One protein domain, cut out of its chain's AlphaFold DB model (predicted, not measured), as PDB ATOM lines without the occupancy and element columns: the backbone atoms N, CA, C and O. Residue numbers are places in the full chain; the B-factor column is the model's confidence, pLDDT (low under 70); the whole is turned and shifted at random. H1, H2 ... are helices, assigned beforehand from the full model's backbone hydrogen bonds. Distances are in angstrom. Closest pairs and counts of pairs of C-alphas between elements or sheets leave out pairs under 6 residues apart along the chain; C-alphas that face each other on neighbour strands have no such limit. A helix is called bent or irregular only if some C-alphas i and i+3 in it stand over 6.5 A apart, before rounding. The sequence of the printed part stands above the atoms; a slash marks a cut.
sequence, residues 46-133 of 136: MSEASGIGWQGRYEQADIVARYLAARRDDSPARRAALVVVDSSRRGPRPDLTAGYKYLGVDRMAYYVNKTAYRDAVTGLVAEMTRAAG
ATOM      1  N   MET A  46      14.552  35.397  29.436       90.56
ATOM      2  CA  MET A  46      14.385  36.517  30.364       90.56
ATOM      3  C   MET A  46      15.521  36.537  31.392       90.56
ATOM      4  O   MET A  46      15.384  36.073  32.515       90.56
ATOM      5  N   SER A  47      16.696  37.013  31.012       91.44
ATOM      6  CA  SER A  47      17.759  37.338  31.965       91.44
ATOM      7  C   SER A  47      18.760  38.272  31.315       91.44
ATOM      8  O   SER A  47      19.109  38.128  30.140       91.44
ATOM      9  N   GLU A  48      19.249  39.224  32.098       93.06
ATOM     10  CA  GLU A  48      20.328  40.098  31.674       93.06
ATOM     11  C   GLU A  48      21.365  40.200  32.785       93.06
ATOM     12  O   GLU A  48      21.049  40.320  33.962       93.06
ATOM     13  N   ALA A  49      22.629  40.059  32.416       92.38
ATOM     14  CA  ALA A  49      23.741  40.132  33.344       92.38
ATOM     15  C   ALA A  49      25.023  40.367  32.556       92.38
ATOM     16  O   ALA A  49      25.124  40.006  31.377       92.38
ATOM     17  N   SER A  50      26.038  40.902  33.229       89.50
ATOM     18  CA  SER A  50      27.363  41.036  32.630       89.50
ATOM     19  C   SER A  50      27.915  39.656  32.247       89.50
ATOM     20  O   SER A  50      28.193  38.813  33.102       89.50
ATOM     21  N   GLY A  51      28.029  39.400  30.942       87.12
ATOM     22  CA  GLY A  51      28.666  38.201  30.396       87.12
ATOM     23  C   GLY A  51      27.931  36.872  30.619       87.12
ATOM     24  O   GLY A  51      28.588  35.829  30.566       87.12
ATOM     25  N   ILE A  52      26.617  36.859  30.888       90.06
ATOM     26  CA  ILE A  52      25.840  35.603  31.021       90.06
ATOM     27  C   ILE A  52      25.583  34.911  29.674       90.06
ATOM     28  O   ILE A  52      25.563  33.683  29.605       90.06
ATOM     29  N   GLY A  53      25.481  35.697  28.596       87.69
ATOM     30  CA  GLY A  53      25.480  35.223  27.211       87.69
ATOM     31  C   GLY A  53      24.493  34.085  26.919       87.69
ATOM     32  O   GLY A  53      23.361  34.069  27.407       87.69
ATOM     33  N   TRP A  54      24.923  33.143  26.077       92.94
ATOM     34  CA  TRP A  54      24.154  31.950  25.702       92.94
ATOM     35  C   TRP A  54      23.970  30.964  26.862       92.94
ATOM     36  O   TRP A  54      22.918  30.346  26.985       92.94
ATOM     37  N   GLN A  55      24.967  30.856  27.741       94.81
ATOM     38  CA  GLN A  55      25.011  29.830  28.777       94.81
ATOM     39  C   GLN A  55      23.818  29.903  29.741       94.81
ATOM     40  O   GLN A  55      23.212  28.876  30.027       94.81
ATOM     41  N   GLY A  56      23.422  31.106  30.174       94.94
ATOM     42  CA  GLY A  56      22.240  31.252  31.034       94.94
ATOM     43  C   GLY A  56      20.941  30.829  30.343       94.94
ATOM     44  O   GLY A  56      20.080  30.224  30.970       94.94
ATOM     45  N   ARG A  57      20.811  31.073  29.030       95.38
ATOM     46  CA  ARG A  57      19.633  30.649  28.248       95.38
ATOM     47  C   ARG A  57      19.595  29.136  28.060       95.38
ATOM     48  O   ARG A  57      18.523  28.546  28.146       95.38
ATOM     49  N   TYR A  58      20.754  28.521  27.830       96.69
ATOM     50  CA  TYR A  58      20.888  27.067  27.792       96.69
ATOM     51  C   TYR A  58      20.457  26.439  29.123       96.69
ATOM     52  O   TYR A  58      19.653  25.515  29.126       96.69
ATOM     53  N   GLU A  59      20.924  26.977  30.251       97.44
ATOM     54  CA  GLU A  59      20.586  26.460  31.582       97.44
ATOM     55  C   GLU A  59      19.090  26.631  31.904       97.44
ATOM     56  O   GLU A  59      18.470  25.698  32.414       97.44
ATOM     57  N   GLN A  60      18.474  27.761  31.523       97.62
ATOM     58  CA  GLN A  60      17.012  27.931  31.578       97.62
ATOM     59  C   GLN A  60      16.279  26.868  30.740       97.62
ATOM     60  O   GLN A  60      15.292  26.282  31.186       97.62
ATOM     61  N   ALA A  61      16.746  26.611  29.517       97.88
ATOM     62  CA  ALA A  61      16.121  25.635  28.633       97.88
ATOM     63  C   ALA A  61      16.271  24.196  29.157       97.88
ATOM     64  O   ALA A  61      15.317  23.424  29.057       97.88
ATOM     65  N   ASP A  62      17.419  23.844  29.744       97.81
ATOM     66  CA  ASP A  62      17.674  22.510  30.305       97.81
ATOM     67  C   ASP A  62      16.695  22.188  31.441       97.81
ATOM     68  O   ASP A  62      16.025  21.151  31.410       97.81
ATOM     69  N   ILE A  63      16.520  23.103  32.402       97.62
ATOM     70  CA  ILE A  63      15.572  22.875  33.497       97.62
ATOM     71  C   ILE A  63      14.124  22.771  32.998       97.62
ATOM     72  O   ILE A  63      13.394  21.872  33.422       97.62
ATOM     73  N   VAL A  64      13.709  23.623  32.053       97.75
ATOM     74  CA  VAL A  64      12.354  23.566  31.476       97.75
ATOM     75  C   VAL A  64      12.136  22.257  30.718       97.75
ATOM     76  O   VAL A  64      11.106  21.609  30.898       97.75
ATOM     77  N   ALA A  65      13.106  21.815  29.913       97.25
ATOM     78  CA  ALA A  65      13.012  20.560  29.174       97.25
ATOM     79  C   ALA A  65      12.892  19.352  30.115       97.25
ATOM     80  O   ALA A  65      12.044  18.484  29.896       97.25
ATOM     81  N   ARG A  66      13.686  19.311  31.194       96.56
ATOM     82  CA  ARG A  66      13.619  18.253  32.216       96.56
ATOM     83  C   ARG A  66      12.294  18.257  32.963       96.56
ATOM     84  O   ARG A  66      11.724  17.189  33.174       96.56
ATOM     85  N   TYR A  67      11.796  19.437  33.328       96.56
ATOM     86  CA  TYR A  67      10.503  19.588  33.986       96.56
ATOM     87  C   TYR A  67       9.370  19.066  33.093       96.56
ATOM     88  O   TYR A  67       8.610  18.191  33.504       96.56
ATOM     89  N   LEU A  68       9.317  19.493  31.827       95.69
ATOM     90  CA  LEU A  68       8.324  19.009  30.863       95.69
ATOM     91  C   LEU A  68       8.450  17.506  30.586       95.69
ATOM     92  O   LEU A  68       7.436  16.826  30.455       95.69
ATOM     93  N   ALA A  69       9.670  16.968  30.510       94.62
ATOM     94  CA  ALA A  69       9.892  15.534  30.351       94.62
ATOM     95  C   ALA A  69       9.384  14.742  31.563       94.62
ATOM     96  O   ALA A  69       8.765  13.696  31.387       94.62
ATOM     97  N   ALA A  70       9.591  15.253  32.780       95.19
ATOM     98  CA  ALA A  70       9.071  14.636  33.993       95.19
ATOM     99  C   ALA A  70       7.538  14.683  34.073       95.19
ATOM    100  O   ALA A  70       6.944  13.748  34.586       95.19
ATOM    101  N   ARG A  71       6.876  15.691  33.492       94.69
ATOM    102  CA  ARG A  71       5.401  15.737  33.427       94.69
ATOM    103  C   ARG A  71       4.769  14.687  32.505       94.69
ATOM    104  O   ARG A  71       3.562  14.492  32.567       94.69
ATOM    105  N   ARG A  72       5.543  14.039  31.626       94.12
ATOM    106  CA  ARG A  72       5.021  13.051  30.660       94.12
ATOM    107  C   ARG A  72       4.846  11.649  31.241       94.12
ATOM    108  O   ARG A  72       4.190  10.830  30.607       94.12
ATOM    109  N   ASP A  73       5.448  11.368  32.393       90.56
ATOM    110  CA  ASP A  73       5.443  10.055  33.036       90.56
ATOM    111  C   ASP A  73       5.184  10.208  34.539       90.56
ATOM    112  O   ASP A  73       5.802  11.036  35.202       90.56
ATOM    113  N   ASP A  74       4.291   9.382  35.078       92.50
ATOM    114  CA  ASP A  74       3.889   9.394  36.486       92.50
ATOM    115  C   ASP A  74       4.678   8.369  37.326       92.50
ATOM    116  O   ASP A  74       4.191   7.789  38.299       92.50
ATOM    117  N   SER A  75       5.928   8.091  36.961       96.50
ATOM    118  CA  SER A  75       6.788   7.267  37.805       96.50
ATOM    119  C   SER A  75       7.171   8.007  39.099       96.50
ATOM    120  O   SER A  75       7.281   9.239  39.118       96.50
ATOM    121  N   PRO A  76       7.427   7.280  40.207       96.75
ATOM    122  CA  PRO A  76       7.829   7.896  41.474       96.75
ATOM    123  C   PRO A  76       9.031   8.844  41.346       96.75
ATOM    124  O   PRO A  76       9.037   9.911  41.953       96.75
ATOM    125  N   ALA A  77      10.009   8.486  40.509       95.88
ATOM    126  CA  ALA A  77      11.185   9.303  40.229       95.88
ATOM    127  C   ALA A  77      10.831  10.635  39.544       95.88
ATOM    128  O   ALA A  77      11.360  11.685  39.913       95.88
ATOM    129  N   ARG A  78       9.918  10.622  38.563       96.06
ATOM    130  CA  ARG A  78       9.484  11.850  37.882       96.06
ATOM    131  C   ARG A  78       8.662  12.744  38.794       96.06
ATOM    132  O   ARG A  78       8.950  13.936  38.855       96.06
ATOM    133  N   ARG A  79       7.742  12.177  39.581       97.00
ATOM    134  CA  ARG A  79       7.027  12.937  40.618       97.00
ATOM    135  C   ARG A  79       7.985  13.602  41.605       97.00
ATOM    136  O   ARG A  79       7.818  14.781  41.901       97.00
ATOM    137  N   ALA A  80       9.009  12.886  42.074       96.94
ATOM    138  CA  ALA A  80      10.009  13.445  42.982       96.94
ATOM    139  C   ALA A  80      10.770  14.629  42.354       96.94
ATOM    140  O   ALA A  80      10.943  15.659  43.003       96.94
ATOM    141  N   ALA A  81      11.154  14.530  41.077       96.81
ATOM    142  CA  ALA A  81      11.791  15.635  40.357       96.81
ATOM    143  C   ALA A  81      10.871  16.856  40.176       96.81
ATOM    144  O   ALA A  81      11.336  17.990  40.280       96.81
ATOM    145  N   LEU A  82       9.574  16.649  39.922       96.75
ATOM    146  CA  LEU A  82       8.599  17.743  39.818       96.75
ATOM    147  C   LEU A  82       8.425  18.472  41.157       96.75
ATOM    148  O   LEU A  82       8.432  19.702  41.192       96.75
ATOM    149  N   VAL A  83       8.359  17.723  42.265       96.25
ATOM    150  CA  VAL A  83       8.246  18.283  43.622       96.25
ATOM    151  C   VAL A  83       9.398  19.238  43.941       96.25
ATOM    152  O   VAL A  83       9.161  20.269  44.569       96.25
ATOM    153  N   VAL A  84      10.622  18.949  43.490       96.75
ATOM    154  CA  VAL A  84      11.779  19.847  43.657       96.75
ATOM    155  C   VAL A  84      11.509  21.227  43.043       96.75
ATOM    156  O   VAL A  84      11.591  22.231  43.745       96.75
ATOM    157  N   VAL A  85      11.104  21.296  41.771       95.75
ATOM    158  CA  VAL A  85      10.827  22.583  41.099       95.75
ATOM    159  C   VAL A  85       9.614  23.281  41.708       95.75
ATOM    160  O   VAL A  85       9.620  24.486  41.951       95.75
ATOM    161  N   ASP A  86       8.551  22.534  41.982       94.62
ATOM    162  CA  ASP A  86       7.320  23.119  42.503       94.62
ATOM    163  C   ASP A  86       7.497  23.643  43.936       94.62
ATOM    164  O   ASP A  86       6.910  24.661  44.307       94.62
ATOM    165  N   SER A  87       8.320  22.975  44.749       93.50
ATOM    166  CA  SER A  87       8.676  23.454  46.087       93.50
ATOM    167  C   SER A  87       9.612  24.661  46.039       93.50
ATOM    168  O   SER A  87       9.359  25.615  46.773       93.50
ATOM    169  N   SER A  88      10.606  24.693  45.142       94.31
ATOM    170  CA  SER A  88      11.503  25.850  45.001       94.31
ATOM    171  C   SER A  88      10.731  27.118  44.624       94.31
ATOM    172  O   SER A  88      11.000  28.193  45.154       94.31
ATOM    173  N   ARG A  89       9.706  26.985  43.773       92.50
ATOM    174  CA  ARG A  89       8.816  28.082  43.360       92.50
ATOM    175  C   ARG A  89       7.973  28.656  44.499       92.50
ATOM    176  O   ARG A  89       7.672  29.847  44.475       92.50
ATOM    177  N   ARG A  90       7.572  27.817  45.460       88.06
ATOM    178  CA  ARG A  90       6.763  28.208  46.632       88.06
ATOM    179  C   ARG A  90       7.604  28.615  47.843       88.06
ATOM    180  O   ARG A  90       7.076  29.224  48.767       88.06
ATOM    181  N   GLY A  91       8.877  28.232  47.861       86.44
ATOM    182  CA  GLY A  91       9.822  28.552  48.922       86.44
ATOM    183  C   GLY A  91      10.418  29.961  48.805       86.44
ATOM    184  O   GLY A  91      10.033  30.748  47.936       86.44
ATOM    185  N   PRO A  92      11.380  30.293  49.685       89.88
ATOM    186  CA  PRO A  92      12.120  31.547  49.609       89.88
ATOM    187  C   PRO A  92      12.795  31.718  48.244       89.88
ATOM    188  O   PRO A  92      13.386  30.779  47.707       89.88
ATOM    189  N   ARG A  93      12.737  32.933  47.687       90.81
ATOM    190  CA  ARG A  93      13.450  33.244  46.444       90.81
ATOM    191  C   ARG A  93      14.966  33.195  46.696       90.81
ATOM    192  O   ARG A  93      15.419  33.766  47.691       90.81
ATOM    193  N   PRO A  94      15.753  32.554  45.814       93.88
ATOM    194  CA  PRO A  94      17.204  32.652  45.888       93.88
ATOM    195  C   PRO A  94      17.640  34.096  45.624       93.88
ATOM    196  O   PRO A  94      17.015  34.806  44.831       93.88
ATOM    197  N   ASP A  95      18.734  34.523  46.254       95.50
ATOM    198  CA  ASP A  95      19.349  35.808  45.925       95.50
ATOM    199  C   ASP A  95      20.063  35.710  44.572       95.50
ATOM    200  O   ASP A  95      21.198  35.250  44.470       95.50
ATOM    201  N   LEU A  96      19.392  36.177  43.522       95.88
ATOM    202  CA  LEU A  96      19.960  36.239  42.177       95.88
ATOM    203  C   LEU A  96      20.854  37.461  41.972       95.88
ATOM    204  O   LEU A  96      21.459  37.587  40.913       95.88
ATOM    205  N   THR A  97      20.949  38.367  42.945       95.31
ATOM    206  CA  THR A  97      21.753  39.590  42.845       95.31
ATOM    207  C   THR A  97      23.164  39.418  43.387       95.31
ATOM    208  O   THR A  97      24.013  40.245  43.077       95.31
ATOM    209  N   ALA A  98      23.439  38.366  44.168       95.94
ATOM    210  CA  ALA A  98      24.681  38.215  44.937       95.94
ATOM    211  C   ALA A  98      24.990  39.449  45.815       95.94
ATOM    212  O   ALA A  98      26.135  39.900  45.889       95.94
ATOM    213  N   GLY A  99      23.955  40.049  46.407       95.31
ATOM    214  CA  GLY A  99      24.041  41.276  47.203       95.31
ATOM    215  C   GLY A  99      24.289  42.575  46.419       95.31
ATOM    216  O   GLY A  99      24.451  43.632  47.036       95.31
ATOM    217  N   TYR A 100      24.320  42.544  45.081       93.81
ATOM    218  CA  TYR A 100      24.467  43.758  44.276       93.81
ATOM    219  C   TYR A 100      23.187  44.600  44.295       93.81
ATOM    220  O   TYR A 100      22.077  44.104  44.118       93.81
ATOM    221  N   LYS A 101      23.351  45.919  44.431       93.12
ATOM    222  CA  LYS A 101      22.257  46.893  44.344       93.12
ATOM    223  C   LYS A 101      22.183  47.472  42.933       93.12
ATOM    224  O   LYS A 101      22.824  48.481  42.644       93.12
ATOM    225  N   TYR A 102      21.439  46.814  42.047       92.19
ATOM    226  CA  TYR A 102      21.162  47.349  40.711       92.19
ATOM    227  C   TYR A 102      20.340  48.644  40.788       92.19
ATOM    228  O   TYR A 102      19.625  48.890  41.760       92.19
ATOM    229  N   LEU A 103      20.448  49.490  39.760       93.25
ATOM    230  CA  LEU A 103      19.644  50.708  39.674       93.25
ATOM    231  C   LEU A 103      18.170  50.339  39.466       93.25
ATOM    232  O   LEU A 103      17.859  49.467  38.658       93.25
ATOM    233  N   GLY A 104      17.264  51.045  40.143       91.44
ATOM    234  CA  GLY A 104      15.814  50.867  40.010       91.44
ATOM    235  C   GLY A 104      15.249  51.497  38.735       91.44
ATOM    236  O   GLY A 104      14.428  52.402  38.815       91.44
ATOM    237  N   VAL A 105      15.731  51.067  37.570       93.50
ATOM    238  CA  VAL A 105      15.254  51.504  36.248       93.50
ATOM    239  C   VAL A 105      14.734  50.308  35.456       93.50
ATOM    240  O   VAL A 105      15.254  49.204  35.605       93.50
ATOM    241  N   ASP A 106      13.766  50.529  34.564       93.44
ATOM    242  CA  ASP A 106      13.034  49.466  33.854       93.44
ATOM    243  C   ASP A 106      13.935  48.423  33.186       93.44
ATOM    244  O   ASP A 106      13.720  47.221  33.330       93.44
ATOM    245  N   ARG A 107      15.008  48.866  32.516       92.12
ATOM    246  CA  ARG A 107      15.954  47.965  31.836       92.12
ATOM    247  C   ARG A 107      16.683  47.000  32.778       92.12
ATOM    248  O   ARG A 107      17.275  46.042  32.306       92.12
ATOM    249  N   MET A 108      16.707  47.286  34.080       93.81
ATOM    250  CA  MET A 108      17.362  46.464  35.102       93.81
ATOM    251  C   MET A 108      16.379  45.597  35.899       93.81
ATOM    252  O   MET A 108      16.807  44.875  36.793       93.81
ATOM    253  N   ALA A 109      15.084  45.609  35.566       93.88
ATOM    254  CA  ALA A 109      14.056  44.892  36.322       93.88
ATOM    255  C   ALA A 109      14.231  43.359  36.342       93.88
ATOM    256  O   ALA A 109      13.721  42.699  37.238       93.88
ATOM    257  N   TYR A 110      14.971  42.794  35.383       93.56
ATOM    258  CA  TYR A 110      15.305  41.365  35.296       93.56
ATOM    259  C   TYR A 110      16.827  41.125  35.251       93.56
ATOM    260  O   TYR A 110      17.298  40.114  34.715       93.56
ATOM    261  N   TYR A 111      17.606  42.067  35.802       95.25
ATOM    262  CA  TYR A 111      19.049  41.898  35.947       95.25
ATOM    263  C   TYR A 111      19.381  40.896  37.047       95.25
ATOM    264  O   TYR A 111      18.786  40.897  38.123       95.25
ATOM    265  N   VAL A 112      20.381  40.066  36.780       96.38
ATOM    266  CA  VAL A 112      20.890  39.072  37.724       96.38
ATOM    267  C   VAL A 112      22.411  39.143  37.801       96.38
ATOM    268  O   VAL A 112      23.095  39.612  36.886       96.38
ATOM    269  N   ASN A 113      22.976  38.644  38.890       96.94
ATOM    270  CA  ASN A 113      24.383  38.313  38.951       96.94
ATOM    271  C   ASN A 113      24.605  36.997  38.201       96.94
ATOM    272  O   ASN A 113      23.938  35.999  38.462       96.94
ATOM    273  N   LYS A 114      25.570  36.991  37.275       96.00
ATOM    274  CA  LYS A 114      25.863  35.830  36.430       96.00
ATOM    275  C   LYS A 114      26.110  34.565  37.252       96.00
ATOM    276  O   LYS A 114      25.524  33.541  36.939       96.00
ATOM    277  N   THR A 115      26.992  34.610  38.243       96.62
ATOM    278  CA  THR A 115      27.372  33.408  38.997       96.62
ATOM    279  C   THR A 115      26.204  32.925  39.845       96.62
ATOM    280  O   THR A 115      25.785  31.787  39.677       96.62
ATOM    281  N   ALA A 116      25.585  33.814  40.633       97.69
ATOM    282  CA  ALA A 116      24.447  33.444  41.479       97.69
ATOM    283  C   ALA A 116      23.272  32.872  40.677       97.69
ATOM    284  O   ALA A 116      22.657  31.893  41.090       97.69
ATOM    285  N   TYR A 117      22.982  33.444  39.506       97.69
ATOM    286  CA  TYR A 117      21.926  32.936  38.641       97.69
ATOM    287  C   TYR A 117      22.205  31.515  38.151       97.69
ATOM    288  O   TYR A 117      21.350  30.638  38.254       97.69
ATOM    289  N   ARG A 118      23.412  31.287  37.625       97.31
ATOM    290  CA  ARG A 118      23.806  29.980  37.091       97.31
ATOM    291  C   ARG A 118      23.858  28.924  38.186       97.31
ATOM    292  O   ARG A 118      23.342  27.829  37.983       97.31
ATOM    293  N   ASP A 119      24.412  29.260  39.345       97.88
ATOM    294  CA  ASP A 119      24.470  28.367  40.504       97.88
ATOM    295  C   ASP A 119      23.061  27.996  40.984       97.88
ATOM    296  O   ASP A 119      22.791  26.829  41.253       97.88
ATOM    297  N   ALA A 120      22.126  28.953  41.009       98.00
ATOM    298  CA  ALA A 120      20.740  28.684  41.383       98.00
ATOM    299  C   ALA A 120      20.033  27.750  40.384       98.00
ATOM    300  O   ALA A 120      19.385  26.785  40.792       98.00
ATOM    301  N   VAL A 121      20.166  27.997  39.074       97.69
ATOM    302  CA  VAL A 121      19.522  27.162  38.043       97.69
ATOM    303  C   VAL A 121      20.144  25.765  37.994       97.69
ATOM    304  O   VAL A 121      19.427  24.765  38.023       97.69
ATOM    305  N   THR A 122      21.472  25.672  37.946       98.00
ATOM    306  CA  THR A 122      22.175  24.380  37.872       98.00
ATOM    307  C   THR A 122      22.069  23.587  39.174       98.00
ATOM    308  O   THR A 122      21.916  22.367  39.123       98.00
ATOM    309  N   GLY A 123      22.050  24.257  40.330       98.19
ATOM    310  CA  GLY A 123      21.774  23.636  41.623       98.19
ATOM    311  C   GLY A 123      20.390  22.990  41.659       98.19
ATOM    312  O   GLY A 123      20.267  21.827  42.046       98.19
ATOM    313  N   LEU A 124      19.369  23.683  41.145       97.75
ATOM    314  CA  LEU A 124      18.020  23.128  41.044       97.75
ATOM    315  C   LEU A 124      17.964  21.924  40.085       97.75
ATOM    316  O   LEU A 124      17.351  20.908  40.405       97.75
ATOM    317  N   VAL A 125      18.667  21.975  38.946       98.00
ATOM    318  CA  VAL A 125      18.796  20.824  38.027       98.00
ATOM    319  C   VAL A 125      19.475  19.625  38.703       98.00
ATOM    320  O   VAL A 125      19.041  18.481  38.520       98.00
ATOM    321  N   ALA A 126      20.521  19.859  39.495       98.12
ATOM    322  CA  ALA A 126      21.203  18.807  40.243       98.12
ATOM    323  C   ALA A 126      20.281  18.191  41.309       98.12
ATOM    324  O   ALA A 126      20.226  16.970  41.456       98.12
ATOM    325  N   GLU A 127      19.498  19.005  42.020       97.50
ATOM    326  CA  GLU A 127      18.478  18.531  42.963       97.50
ATOM    327  C   GLU A 127      17.389  17.702  42.283       97.50
ATOM    328  O   GLU A 127      17.090  16.602  42.753       97.50
ATOM    329  N   MET A 128      16.864  18.158  41.141       97.00
ATOM    330  CA  MET A 128      15.900  17.390  40.345       97.00
ATOM    331  C   MET A 128      16.467  16.030  39.930       97.00
ATOM    332  O   MET A 128      15.773  15.017  39.988       97.00
ATOM    333  N   THR A 129      17.731  16.006  39.504       96.06
ATOM    334  CA  THR A 129      18.403  14.787  39.035       96.06
ATOM    335  C   THR A 129      18.603  13.795  40.181       96.06
ATOM    336  O   THR A 129      18.267  12.621  40.030       96.06
ATOM    337  N   ARG A 130      19.047  14.272  41.352       97.00
ATOM    338  CA  ARG A 130      19.173  13.447  42.566       97.00
ATOM    339  C   ARG A 130      17.827  12.898  43.030       97.00
ATOM    340  O   ARG A 130      17.732  11.713  43.337       97.00
ATOM    341  N   ALA A 131      16.781  13.724  43.040       95.81
ATOM    342  CA  ALA A 131      15.433  13.301  43.428       95.81
ATOM    343  C   ALA A 131      14.855  12.235  42.480       95.81
ATOM    344  O   ALA A 131      14.133  11.343  42.919       95.81
ATOM    345  N   ALA A 132      15.221  12.278  41.196       93.81
ATOM    346  CA  ALA A 132      14.869  11.252  40.217       93.81
ATOM    347  C   ALA A 132      15.687   9.949  40.344       93.81
ATOM    348  O   ALA A 132      15.494   9.036  39.543       93.81
ATOM    349  N   GLY A 133      16.612   9.851  41.307       89.44
ATOM    350  CA  GLY A 133      17.500   8.697  41.476       89.44
ATOM    351  C   GLY A 133      18.699   8.672  40.518       89.44
ATOM    352  O   GLY A 133      19.354   7.640  40.396       89.44
TER     353      GLY A 133
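AT A GLANCE: This is residues 46 to 133 of the 136 residues of an uncharacterized protein of Dietzia lutea (UniProt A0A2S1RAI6). H1 and H2 meet near their ends at a tight turn and open from there as a V, and H3 packs on both of them, the centres of the three helices making a triangle. The long link from H2 to H3, residues 91 to 113, reaches past the open end of the V, and the longest distance in the domain runs from the tight turn, at Ser 75, to this link, at Leu 103. The printed part has 88 residues with three named helices, in the order H1, H2, H3, and no named strand; the class is all helix. The whole is only just compact, close to loose, with a radius of gyration of the C-alphas of 14.5 A, and its outline is elongated, 45 by 26 by 20 A along the three main axes.

HOW THE PARTS SIT: Start with H1, residues 53 to 70, which shares the greatest helix length of 18 residues with H3, residues 114 to 131. Look at Ile 63 and Val 125: their C-alphas, 5.9 A apart, are the closest of H1 and H3, which touch. H1 touches H3 with residues 56 to 63 alone. The two helices run the same way at a shallow tilt of 21 degrees, with their centres 10.5 A apart. Go next to H2, residues 76 to 90, and find Ala 81, then Met 128 of H3: their C-alphas are the closest of H2 and H3, 4.5 A apart. H2 and H3 touch, with 14 pairs of C-alphas within 8 A, and H3 does so with residues 124 to 131 alone. They run opposite ways at a shallow tilt of 34 degrees, only just short of steep, and form a helical hairpin. H1 touches H2 with residues 67 to 70 alone; the closest C-alphas there are those of Ala 70 and Arg 78, 4.8 A apart. H1 and H2 run opposite ways at a steep tilt of 52 degrees, and their centres are 15.3 A apart. Of these three touching pairs 2 are at a shallow tilt, and the helix packing is mostly aligned, but only just. In the backbone of H3 every O i to N i+4 pair is within hydrogen-bond range, against 13 of 14 in H1 and 10 of 11 in H2.

IN THESE COORDINATES: Find C-alpha 53 at (25.480, 35.223, 27.211); from there H1 runs 27.2 A to C-alpha 70 at (9.071, 14.636, 33.993). H1 is neither bent nor irregular, but only just: C-alphas 53 and 56 are 6.4 A apart. Then find C-alpha 114 at (25.863, 35.830, 36.430), where H3 begins; it ends at C-alpha 131, at (15.433, 13.301, 43.428), 25.8 A away. H2 goes from Pro 76 to Arg 90, 21.0 A from first to last C-alpha.

THE WHOLE: The two C-alphas farthest apart are those of Ser 75 and Leu 103, at 45.3 A, while the first and last printed C-alphas, of Met 46 and Gly 133, are 30.1 A apart. The printed part runs from residue 46 to residue 133 of a chain of 136 residues and has no cut. The link from H1 to H2, 5 residues, is tight, and the link from H2 to H3, 23 residues, is long. Look along residues 91 to 113 and you will find no named element; their C-alphas lie 9 to 24 A from the mean of the C-alphas. In this predicted model the mean pLDDT of the printed part is 94.8, and no printed residue is under 70.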